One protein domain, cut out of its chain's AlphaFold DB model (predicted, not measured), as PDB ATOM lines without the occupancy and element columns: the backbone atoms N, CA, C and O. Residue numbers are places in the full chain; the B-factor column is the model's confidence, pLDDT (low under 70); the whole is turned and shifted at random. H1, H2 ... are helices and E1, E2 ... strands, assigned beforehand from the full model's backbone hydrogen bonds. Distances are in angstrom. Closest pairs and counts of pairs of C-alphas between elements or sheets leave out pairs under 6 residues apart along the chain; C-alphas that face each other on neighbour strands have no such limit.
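This is residues 673 to 752 of the 763 residues of an uncharacterized protein of Actinobaculum suis (UniProt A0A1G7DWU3). A twisted antiparallel sheet, E1 to E4, has two helices over one face: the short H2 runs along the strands, and the long H1 crosses near one end of the sheet, where E2 ends and E3 begins. The small helix H3 follows H2 and packs on it, close to E1. The printed part has 80 residues with three named helices and four named strands, in the order H1 E1 E2 E3 E4 H2 H3; the sheet's order is E1 - E2 - E3 - E4, and the class is mixed, helices and strands. It is compact, with a radius of gyration of the C-alphas of 12.1 A, and spans 32 by 31 by 20 A.

The sheet holds E1, residues 696 to 702, 20.0 A long; E2, residues 707 to 714, 21.5 A; E3, residues 718 to 721, 9.4 A; and E4, residues 725 to 727, 6.8 A. E1 begins at C-alpha 696 at (181.062, 279.789, 278.203). H1, residues 673 to 690, is 25.7 A long and begins at C-alpha 673 at (206.373, 287.693, 265.439). H2, residues 730 to 738, measures 11.4 A. H3, residues 745 to 748, measures 5.1 A and ends at C-alpha 748 at (187.333, 272.371, 267.178).

The strands form a meander, each the antiparallel neighbour of the one before, in three hairpins. E1 and E2 stand at 162 degrees, with N 698 and O 711 within hydrogen-bond range at 2.9 A. E2 and E3 stand at 150 degrees, with N 714 and O 718 at 2.8 A. E3 and E4 stand at 143 degrees, with N 721 and O 725 at 2.8 A. H1 and H2 are on the same face of the sheet, two layers with helices on one face. H2 runs along the strands, at 15 degrees to E3 on the local plane and at a height over the sheet of 7.8 A; its closest C-alphas to E3 are those of Pro 730 and Leu 719, 6.7 A apart. H1 runs across the strands, at 70 degrees to E2 on the local plane; the C-alphas of Leu 687 and Val 713 come closest, at 6.5 A. H1 and H2 are close but not clearly touching and about perpendicular at 76 degrees, with the C-alphas of Ala 683 and Pro 730 closest at 7.6 A. H2 and H3 touch, the C-alphas of Thr 731 and Gly 745 being closest at 3.8 A. H3 only grazes the sheet, with residues 745 to 748, and is apart from H1. In H2 every O i to N i+4 pair is within hydrogen-bond range, in H1 13 of 14; H3 is too short for such a pair.

The C-alphas farthest apart are those of Glu 674 and Arg 703, at 35.1 A. The printed part has no cut and no long link. Mean pLDDT of the printed part is 84.4; residues 673 and 740 to 741 are under 70.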
ATOM      1  N   ALA A 673     206.631 287.356 264.039       69.88
ATOM      2  CA  ALA A 673     206.373 287.693 265.439       69.88
ATOM      3  C   ALA A 673     205.243 288.730 265.588       69.88
ATOM      4  O   ALA A 673     204.372 288.578 266.441       69.88
ATOM      5  N   GLU A 674     205.210 289.756 264.733       77.50
ATOM      6  CA  GLU A 674     204.164 290.784 264.766       77.50
ATOM      7  C   GLU A 674     202.804 290.259 264.265       77.50
ATOM      8  O   GLU A 674     201.763 290.579 264.836       77.50
ATOM      9  N   GLN A 675     202.797 289.370 263.266       76.88
ATOM     10  CA  GLN A 675     201.594 288.650 262.832       76.88
ATOM     11  C   GLN A 675     201.058 287.723 263.932       76.88
ATOM     12  O   GLN A 675     199.848 287.681 264.150       76.88
ATOM     13  N   ALA A 676     201.933 287.025 264.666       73.38
ATOM     14  CA  ALA A 676     201.546 286.195 265.806       73.38
ATOM     15  C   ALA A 676     200.969 287.033 266.962       73.38
ATOM     16  O   ALA A 676     199.948 286.659 267.539       73.38
ATOM     17  N   ARG A 677     201.558 288.203 267.253       79.06
ATOM     18  CA  ARG A 677     201.027 289.178 268.223       79.06
ATOM     19  C   ARG A 677     199.643 289.683 267.828       79.06
ATOM     20  O   ARG A 677     198.728 289.650 268.645       79.06
ATOM     21  N   GLU A 678     199.456 290.102 266.578       80.62
ATOM     22  CA  GLU A 678     198.165 290.609 266.097       80.62
ATOM     23  C   GLU A 678     197.094 289.509 266.011       80.62
ATOM     24  O   GLU A 678     195.925 289.760 266.309       80.62
ATOM     25  N   ARG A 679     197.484 288.270 265.675       82.62
ATOM     26  CA  ARG A 679     196.630 287.077 265.781       82.62
ATOM     27  C   ARG A 679     196.174 286.860 267.225       82.62
ATOM     28  O   ARG A 679     194.978 286.734 267.463       82.62
ATOM     29  N   ASN A 680     197.102 286.877 268.183       83.44
ATOM     30  CA  ASN A 680     196.793 286.686 269.600       83.44
ATOM     31  C   ASN A 680     195.894 287.814 270.145       83.44
ATOM     32  O   ASN A 680     194.885 287.541 270.789       83.44
ATOM     33  N   ARG A 681     196.172 289.076 269.786       85.50
ATOM     34  CA  ARG A 681     195.344 290.239 270.150       85.50
ATOM     35  C   ARG A 681     193.906 290.113 269.632       85.50
ATOM     36  O   ARG A 681     192.962 290.376 270.375       85.50
ATOM     37  N   LYS A 682     193.731 289.666 268.383       88.25
ATOM     38  CA  LYS A 682     192.411 289.364 267.799       88.25
ATOM     39  C   LYS A 682     191.724 288.190 268.495       88.25
ATOM     40  O   LYS A 682     190.521 288.259 268.728       88.25
ATOM     41  N   ALA A 683     192.471 287.148 268.855       87.25
ATOM     42  CA  ALA A 683     191.938 285.989 269.559       87.25
ATOM     43  C   ALA A 683     191.404 286.353 270.957       87.25
ATOM     44  O   ALA A 683     190.253 286.036 271.257       87.25
ATOM     45  N   ILE A 684     192.165 287.116 271.753       88.25
ATOM     46  CA  ILE A 684     191.722 287.642 273.057       88.25
ATOM     47  C   ILE A 684     190.445 288.477 272.889       88.25
ATOM     48  O   ILE A 684     189.438 288.196 273.533       88.25
ATOM     49  N   ALA A 685     190.436 289.449 271.969       87.81
ATOM     50  CA  ALA A 685     189.275 290.315 271.719       87.81
ATOM     51  C   ALA A 685     188.026 289.563 271.206       87.81
ATOM     52  O   ALA A 685     186.906 290.075 271.279       87.81
ATOM     53  N   ARG A 686     188.198 288.345 270.680       91.44
ATOM     54  CA  ARG A 686     187.123 287.448 270.241       91.44
ATOM     55  C   ARG A 686     186.618 286.566 271.389       91.44
ATOM     56  O   ARG A 686     185.420 286.542 271.657       91.44
ATOM     57  N   LEU A 687     187.515 285.952 272.165       88.81
ATOM     58  CA  LEU A 687     187.150 285.230 273.394       88.81
ATOM     59  C   LEU A 687     186.490 286.147 274.439       88.81
ATOM     60  O   LEU A 687     185.573 285.718 275.142       88.81
ATOM     61  N   ALA A 688     186.914 287.410 274.528       87.50
ATOM     62  CA  ALA A 688     186.347 288.408 275.434       87.50
ATOM     63  C   ALA A 688     184.891 288.763 275.091       87.50
ATOM     64  O   ALA A 688     184.087 288.920 276.007       87.50
ATOM     65  N   ARG A 689     184.535 288.838 273.796       86.25
ATOM     66  CA  ARG A 689     183.146 289.031 273.334       86.25
ATOM     67  C   ARG A 689     182.285 287.802 273.635       86.25
ATOM     68  O   ARG A 689     181.231 287.938 274.248       86.25
ATOM     69  N   ILE A 690     182.777 286.602 273.319       85.69
ATOM     70  CA  ILE A 690     182.089 285.326 273.610       85.69
ATOM     71  C   ILE A 690     181.782 285.174 275.112       85.69
ATOM     72  O   ILE A 690     180.698 284.725 275.479       85.69
ATOM     73  N   SER A 691     182.710 285.574 275.990       88.19
ATOM     74  CA  SER A 691     182.569 285.474 277.455       88.19
ATOM     75  C   SER A 691     182.019 286.732 278.149       88.19
ATOM     76  O   SER A 691     181.914 286.759 279.376       88.19
ATOM     77  N   GLN A 692     181.619 287.767 277.398       84.25
ATOM     78  CA  GLN A 692     181.169 289.052 277.955       84.25
ATOM     79  C   GLN A 692     179.932 288.924 278.862       84.25
ATOM     80  O   GLN A 692     179.779 289.687 279.813       84.25
ATOM     81  N   ASN A 693     179.070 287.939 278.593       81.31
ATOM     82  CA  ASN A 693     177.855 287.659 279.365       81.31
ATOM     83  C   ASN A 693     178.038 286.539 280.415       81.31
ATOM     84  O   ASN A 693     177.056 286.054 280.975       81.31
ATOM     85  N   GLY A 694     179.279 286.114 280.679       82.19
ATOM     86  CA  GLY A 694     179.622 285.042 281.615       82.19
ATOM     87  C   GLY A 694     180.447 283.913 280.978       82.19
ATOM     88  O   GLY A 694     180.637 283.886 279.762       82.19
ATOM     89  N   PRO A 695     180.960 282.968 281.789       87.56
ATOM     90  CA  PRO A 695     181.864 281.928 281.310       87.56
ATOM     91  C   PRO A 695     181.150 280.899 280.420       87.56
ATOM     92  O   PRO A 695     180.201 280.238 280.847       87.56
ATOM     93  N   VAL A 696     181.642 280.715 279.192       90.75
ATOM     94  CA  VAL A 696     181.062 279.789 278.203       90.75
ATOM     95  C   VAL A 696     181.826 278.470 278.221       90.75
ATOM     96  O   VAL A 696     183.006 278.422 277.883       90.75
ATOM     97  N   ARG A 697     181.164 277.368 278.594       92.06
ATOM     98  CA  ARG A 697     181.793 276.040 278.591       92.06
ATOM     99  C   ARG A 697     181.797 275.426 277.193       92.06
ATOM    100  O   ARG A 697     180.748 275.291 276.564       92.06
ATOM    101  N   VAL A 698     182.973 274.979 276.767       92.62
ATOM    102  CA  VAL A 698     183.207 274.278 275.505       92.62
ATOM    103  C   VAL A 698     183.945 272.960 275.729       92.62
ATOM    104  O   VAL A 698     184.560 272.723 276.767       92.62
ATOM    105  N   TYR A 699     183.863 272.088 274.737       91.44
ATOM    106  CA  TYR A 699     184.445 270.759 274.720       91.44
ATOM    107  C   TYR A 699     185.148 270.527 273.384       91.44
ATOM    108  O   TYR A 699     184.738 271.067 272.355       91.44
ATOM    109  N   TRP A 700     186.175 269.686 273.386       89.75
ATOM    110  CA  TRP A 700     186.837 269.209 272.179       89.75
ATOM    111  C   TRP A 700     187.035 267.697 272.278       89.75
ATOM    112  O   TRP A 700     187.761 267.197 273.134       89.75
ATOM    113  N   VAL A 701     186.350 266.963 271.397       84.81
ATOM    114  CA  VAL A 701     186.276 265.498 271.432       84.81
ATOM    115  C   VAL A 701     186.835 264.923 270.133       84.81
ATOM    116  O   VAL A 701     186.159 264.892 269.104       84.81
ATOM    117  N   PHE A 702     188.066 264.415 270.172       81.88
ATOM    118  CA  PHE A 702     188.735 263.780 269.035       81.88
ATOM    119  C   PHE A 702     189.027 262.303 269.331       81.88
ATOM    120  O   PHE A 702     190.168 261.881 269.530       81.88
ATOM    121  N   ARG A 703     187.964 261.482 269.315       77.25
ATOM    122  CA  ARG A 703     187.990 260.052 269.703       77.25
ATOM    123  C   ARG A 703     189.086 259.215 269.024       77.25
ATOM    124  O   ARG A 703     189.546 258.245 269.611       77.25
ATOM    125  N   ARG A 704     189.542 259.589 267.819       70.56
ATOM    126  CA  ARG A 704     190.639 258.904 267.100       70.56
ATOM    127  C   ARG A 704     192.034 259.101 267.718       70.56
ATOM    128  O   ARG A 704     192.930 258.340 267.378       70.56
ATOM    129  N   ARG A 705     192.225 260.101 268.588       72.50
ATOM    130  CA  ARG A 705     193.461 260.340 269.365       72.50
ATOM    131  C   ARG A 705     193.244 260.216 270.885       72.50
ATOM    132  O   ARG A 705     194.140 260.546 271.645       72.50
ATOM    133  N   GLY A 706     192.066 259.769 271.332       75.69
ATOM    134  CA  GLY A 706     191.725 259.695 272.760       75.69
ATOM    135  C   GLY A 706     191.498 261.051 273.443       75.69
ATOM    136  O   GLY A 706     191.427 261.098 274.665       75.69
ATOM    137  N   ILE A 707     191.376 262.140 272.676       80.25
ATOM    138  CA  ILE A 707     191.149 263.489 273.211       80.25
ATOM    139  C   ILE A 707     189.668 263.634 273.578       80.25
ATOM    140  O   ILE A 707     188.801 263.492 272.709       80.25
ATOM    141  N   ASP A 708     189.394 263.936 274.843       85.81
ATOM    142  CA  ASP A 708     188.091 264.355 275.363       85.81
ATOM    143  C   ASP A 708     188.352 265.448 276.409       85.81
ATOM    144  O   ASP A 708     188.735 265.169 277.545       85.81
ATOM    145  N   LEU A 709     188.297 266.707 275.969       87.38
ATOM    146  CA  LEU A 709     188.727 267.869 276.744       87.38
ATOM    147  C   LEU A 709     187.561 268.807 277.016       87.38
ATOM    148  O   LEU A 709     186.788 269.131 276.117       87.38
ATOM    149  N   GLN A 710     187.497 269.312 278.245       89.44
ATOM    150  CA  GLN A 710     186.593 270.380 278.654       89.44
ATOM    151  C   GLN A 710     187.392 271.664 278.896       89.44
ATOM    152  O   GLN A 710     188.439 271.641 279.547       89.44
ATOM    153  N   ALA A 711     186.863 272.791 278.433       91.62
ATOM    154  CA  ALA A 711     187.394 274.116 278.710       91.62
ATOM    155  C   ALA A 711     186.275 275.118 279.032       91.62
ATOM    156  O   ALA A 711     185.119 274.933 278.649       91.62
ATOM    157  N   ASN A 712     186.621 276.202 279.718       91.88
ATOM    158  CA  ASN A 712     185.770 277.383 279.833       91.88
ATOM    159  C   ASN A 712     186.414 278.528 279.039       91.88
ATOM    160  O   ASN A 712     187.618 278.745 279.156       91.88
ATOM    161  N   VAL A 713     185.627 279.293 278.287       90.81
ATOM    162  CA  VAL A 713     186.009 280.648 277.876       90.81
ATOM    163  C   VAL A 713     185.630 281.588 279.011       90.81
ATOM    164  O   VAL A 713     184.454 281.696 279.357       90.81
ATOM    165  N   GLU A 714     186.620 282.241 279.604       89.19
ATOM    166  CA  GLU A 714     186.483 283.115 280.768       89.19
ATOM    167  C   GLU A 714     186.890 284.550 280.388       89.19
ATOM    168  O   GLU A 714     187.840 284.773 279.631       89.19
ATOM    169  N   TRP A 715     186.157 285.543 280.893       81.75
ATOM    170  CA  TRP A 715     186.472 286.958 280.676       81.75
ATOM    171  C   TRP A 715     187.762 287.323 281.444       81.75
ATOM    172  O   TRP A 715     187.891 286.888 282.591       81.75
ATOM    173  N   PRO A 716     188.720 288.093 280.880       83.19
ATOM    174  CA  PRO A 716     188.633 288.942 279.685       83.19
ATOM    175  C   PRO A 716     189.183 288.303 278.393       83.19
ATOM    176  O   PRO A 716     189.885 288.961 277.629       83.19
ATOM    177  N   GLY A 717     188.869 287.034 278.118       85.69
ATOM    178  CA  GLY A 717     189.215 286.379 276.850       85.69
ATOM    179  C   GLY A 717     190.304 285.315 276.970       85.69
ATOM    180  O   GLY A 717     191.243 285.291 276.177       85.69
ATOM    181  N   VAL A 718     190.169 284.430 277.958       91.44
ATOM    182  CA  VAL A 718     191.070 283.297 278.206       91.44
ATOM    183  C   VAL A 718     190.307 281.986 278.021       91.44
ATOM    184  O   VAL A 718     189.227 281.803 278.574       91.44
ATOM    185  N   LEU A 719     190.882 281.047 277.271       90.94
ATOM    186  CA  LEU A 719     190.408 279.671 277.173       90.94
ATOM    187  C   LEU A 719     191.117 278.818 278.236       90.94
ATOM    188  O   LEU A 719     192.297 278.493 278.111       90.94
ATOM    189  N   ARG A 720     190.392 278.456 279.293       91.94
ATOM    190  CA  ARG A 720     190.882 277.656 280.417       91.94
ATOM    191  C   ARG A 720     190.569 276.177 280.203       91.94
ATOM    192  O   ARG A 720     189.443 275.745 280.442       91.94
ATOM    193  N   VAL A 721     191.557 275.404 279.758       91.06
ATOM    194  CA  VAL A 721     191.440 273.969 279.453       91.06
ATOM    195  C   VAL A 721     191.771 273.127 280.687       91.06
ATOM    196  O   VAL A 721     192.845 273.256 281.284       91.06
ATOM    197  N   ALA A 722     190.862 272.228 281.068       83.56
ATOM    198  CA  ALA A 722     191.050 271.340 282.211       83.56
ATOM    199  C   ALA A 722     192.273 270.427 282.010       83.56
ATOM    200  O   ALA A 722     192.369 269.723 281.010       83.56
ATOM    201  N   GLY A 723     193.212 270.449 282.960       81.19
ATOM    202  CA  GLY A 723     194.449 269.656 282.918       81.19
ATOM    203  C   GLY A 723     195.591 270.244 282.078       81.19
ATOM    204  O   GLY A 723     196.725 269.817 282.268       81.19
ATOM    205  N   HIS A 724     195.328 271.238 281.219       83.06
ATOM    206  CA  HIS A 724     196.327 271.795 280.293       83.06
ATOM    207  C   HIS A 724     196.670 273.273 280.548       83.06
ATOM    208  O   HIS A 724     197.802 273.674 280.314       83.06
ATOM    209  N   GLY A 725     195.754 274.069 281.116       84.75
ATOM    210  CA  GLY A 725     196.054 275.433 281.573       84.75
ATOM    211  C   GLY A 725     195.243 276.522 280.872       84.75
ATOM    212  O   GLY A 725     194.074 276.320 280.545       84.75
ATOM    213  N   ASN A 726     195.846 277.697 280.703       91.12
ATOM    214  CA  ASN A 726     195.198 278.907 280.197       91.12
ATOM    215  C   ASN A 726     195.799 279.306 278.840       91.12
ATOM    216  O   ASN A 726     197.010 279.489 278.748       91.12
ATOM    217  N   TYR A 727     194.960 279.525 277.825       90.81
ATOM    218  CA  TYR A 727     195.378 279.893 276.468       90.81
ATOM    219  C   TYR A 727     194.664 281.158 275.977       90.81
ATOM    220  O   TYR A 727     193.491 281.368 276.278       90.81
ATOM    221  N   THR A 728     195.351 281.986 275.186       88.62
ATOM    222  CA  THR A 728     194.789 283.217 274.587       88.62
ATOM    223  C   THR A 728     194.448 283.092 273.097       88.62
ATOM    224  O   THR A 728     193.706 283.920 272.577       88.62
ATOM    225  N   ASP A 729     194.914 282.038 272.416       89.56
ATOM    226  CA  ASP A 729     194.424 281.615 271.094       89.56
ATOM    227  C   ASP A 729     193.934 280.154 271.182       89.56
ATOM    228  O   ASP A 729     194.738 279.270 271.500       89.56
ATOM    229  N   PRO A 730     192.649 279.860 270.888       89.19
ATOM    230  CA  PRO A 730     192.122 278.494 270.819       89.19
ATOM    231  C   PRO A 730     192.877 277.584 269.848       89.19
ATOM    232  O   PRO A 730     192.864 276.364 270.016       89.19
ATOM    233  N   THR A 731     193.538 278.166 268.843       87.94
ATOM    234  CA  THR A 731     194.388 277.439 267.898       87.94
ATOM    235  C   THR A 731     195.676 276.961 268.542       87.94
ATOM    236  O   THR A 731     196.018 275.799 268.387       87.94
ATOM    237  N   ALA A 732     196.355 277.817 269.314       85.12
ATOM    238  CA  ALA A 732     197.578 277.432 270.012       85.12
ATOM    239  C   ALA A 732     197.296 276.293 271.008       85.12
ATOM    240  O   ALA A 732     198.052 275.328 271.072       85.12
ATOM    241  N   ALA A 733     196.146 276.340 271.694       87.25
ATOM    242  CA  ALA A 733     195.669 275.235 272.529       87.25
ATOM    243  C   ALA A 733     195.457 273.930 271.730       87.25
ATOM    244  O   ALA A 733     195.761 272.843 272.219       87.25
ATOM    245  N   ALA A 734     194.941 274.015 270.500       85.69
ATOM    246  CA  ALA A 734     194.726 272.851 269.642       85.69
ATOM    247  C   ALA A 734     196.029 272.282 269.050       85.69
ATOM    248  O   ALA A 734     196.185 271.061 268.978       85.69
ATOM    249  N   GLU A 735     196.966 273.146 268.657       84.75
ATOM    250  CA  GLU A 735     198.286 272.770 268.145       84.75
ATOM    251  C   GLU A 735     199.119 272.095 269.251       84.75
ATOM    252  O   GLU A 735     199.609 270.982 269.050       84.75
ATOM    253  N   GLU A 736     199.191 272.709 270.440       83.38
ATOM    254  CA  GLU A 736     199.958 272.224 271.597       83.38
ATOM    255  C   GLU A 736     199.395 270.920 272.180       83.38
ATOM    256  O   GLU A 736     200.122 269.936 272.318       83.38
ATOM    257  N   ILE A 737     198.094 270.877 272.500       83.19
ATOM    258  CA  ILE A 737     197.489 269.716 273.171       83.19
ATOM    259  C   ILE A 737     197.186 268.589 272.172       83.19
ATOM    260  O   ILE A 737     197.262 267.405 272.504       83.19
ATOM    261  N   GLY A 738     196.829 268.936 270.932       74.00
ATOM    262  CA  GLY A 738     196.475 267.957 269.907       74.00
ATOM    263  C   GLY A 738     197.663 267.346 269.181       74.00
ATOM    264  O   GLY A 738     197.523 266.238 268.650       74.00
ATOM    265  N   GLY A 739     198.794 268.056 269.094       71.81
ATOM    266  CA  GLY A 739     199.894 267.710 268.194       71.81
ATOM    267  C   GLY A 739     199.435 267.696 266.732       71.81
ATOM    268  O   GLY A 739     199.593 266.682 266.038       71.81
ATOM    269  N   VAL A 740     198.762 268.766 266.291       64.50
ATOM    270  CA  VAL A 740     198.268 268.916 264.911       64.50
ATOM    271  C   VAL A 740     198.534 270.330 264.400       64.50
ATOM    272  O   VAL A 740     197.839 271.267 264.771       64.50
ATOM    273  N   GLU A 741     199.520 270.473 263.520       63.50
ATOM    274  CA  GLU A 741     199.773 271.718 262.790       63.50
ATOM    275  C   GLU A 741     198.655 271.990 261.766       63.50
ATOM    276  O   GLU A 741     198.106 271.052 261.179       63.50
ATOM    277  N   ASN A 742     198.383 273.267 261.472       70.25
ATOM    278  CA  ASN A 742     197.414 273.714 260.455       70.25
ATOM    279  C   ASN A 742     195.948 273.315 260.733       70.25
ATOM    280  O   ASN A 742     195.198 273.017 259.799       70.25
ATOM    281  N   VAL A 743     195.514 273.324 261.996       76.00
ATOM    282  CA  VAL A 743     194.096 273.141 262.359       76.00
ATOM    283  C   VAL A 743     193.528 274.432 262.928       76.00
ATOM    284  O   VAL A 743     194.170 275.073 263.749       76.00
ATOM    285  N   ASP A 744     192.313 274.805 262.528       84.00
ATOM    286  CA  ASP A 744     191.621 275.939 263.134       84.00
ATOM    287  C   ASP A 744     191.017 275.537 264.493       84.00
ATOM    288  O   ASP A 744     190.086 274.730 264.572       84.00
ATOM    289  N   GLY A 745     191.550 276.104 265.579       84.69
ATOM    290  CA  GLY A 745     191.028 275.872 266.925       84.69
ATOM    291  C   GLY A 745     189.605 276.398 267.124       84.69
ATOM    292  O   GLY A 745     188.864 275.846 267.937       84.69
ATOM    293  N   TRP A 746     189.189 277.420 266.372       89.75
ATOM    294  CA  TRP A 746     187.875 278.046 266.520       89.75
ATOM    295  C   TRP A 746     186.725 277.109 266.127       89.75
ATOM    296  O   TRP A 746     185.645 277.222 266.705       89.75
ATOM    297  N   ASP A 747     186.968 276.138 265.241       87.88
ATOM    298  CA  ASP A 747     185.981 275.124 264.832       87.88
ATOM    299  C   ASP A 747     186.027 273.809 265.634       87.88
ATOM    300  O   ASP A 747     185.053 273.035 265.637       87.88
ATOM    301  N   LEU A 748     187.142 273.552 266.330       88.69
ATOM    302  CA  LEU A 748     187.333 272.371 267.178       88.69
ATOM    303  C   LEU A 748     186.595 272.474 268.515       88.69
ATOM    304  O   LEU A 748     185.945 271.512 268.932       88.69
ATOM    305  N   TRP A 749     186.717 273.618 269.188       89.38
ATOM    306  CA  TRP A 749     186.097 273.864 270.488       89.38
ATOM    307  C   TRP A 749     184.610 274.170 270.312       89.38
ATOM    308  O   TRP A 749     184.245 275.129 269.633       89.38
ATOM    309  N   ARG A 750     183.742 273.353 270.918       91.31
ATOM    310  CA  ARG A 750     182.285 273.402 270.720       91.31
ATOM    311  C   ARG A 750     181.511 273.418 272.029       91.31
ATOM    312  O   ARG A 750     181.853 272.719 272.975       91.31
ATOM    313  N   THR A 751     180.432 274.187 272.079       90.19
ATOM    314  CA  THR A 751     179.461 274.147 273.188       90.19
ATOM    315  C   THR A 751     178.720 272.809 273.242       90.19
ATOM    316  O   THR A 751     178.739 272.032 272.287       90.19
ATOM    317  N   ALA A 752     178.008 272.553 274.346       83.88
ATOM    318  CA  ALA A 752     177.111 271.397 274.466       83.88
ATOM    319  C   ALA A 752     176.036 271.349 273.356       83.88
ATOM    320  O   ALA A 752     175.622 270.264 272.955       83.88
TER     321      ALA A 752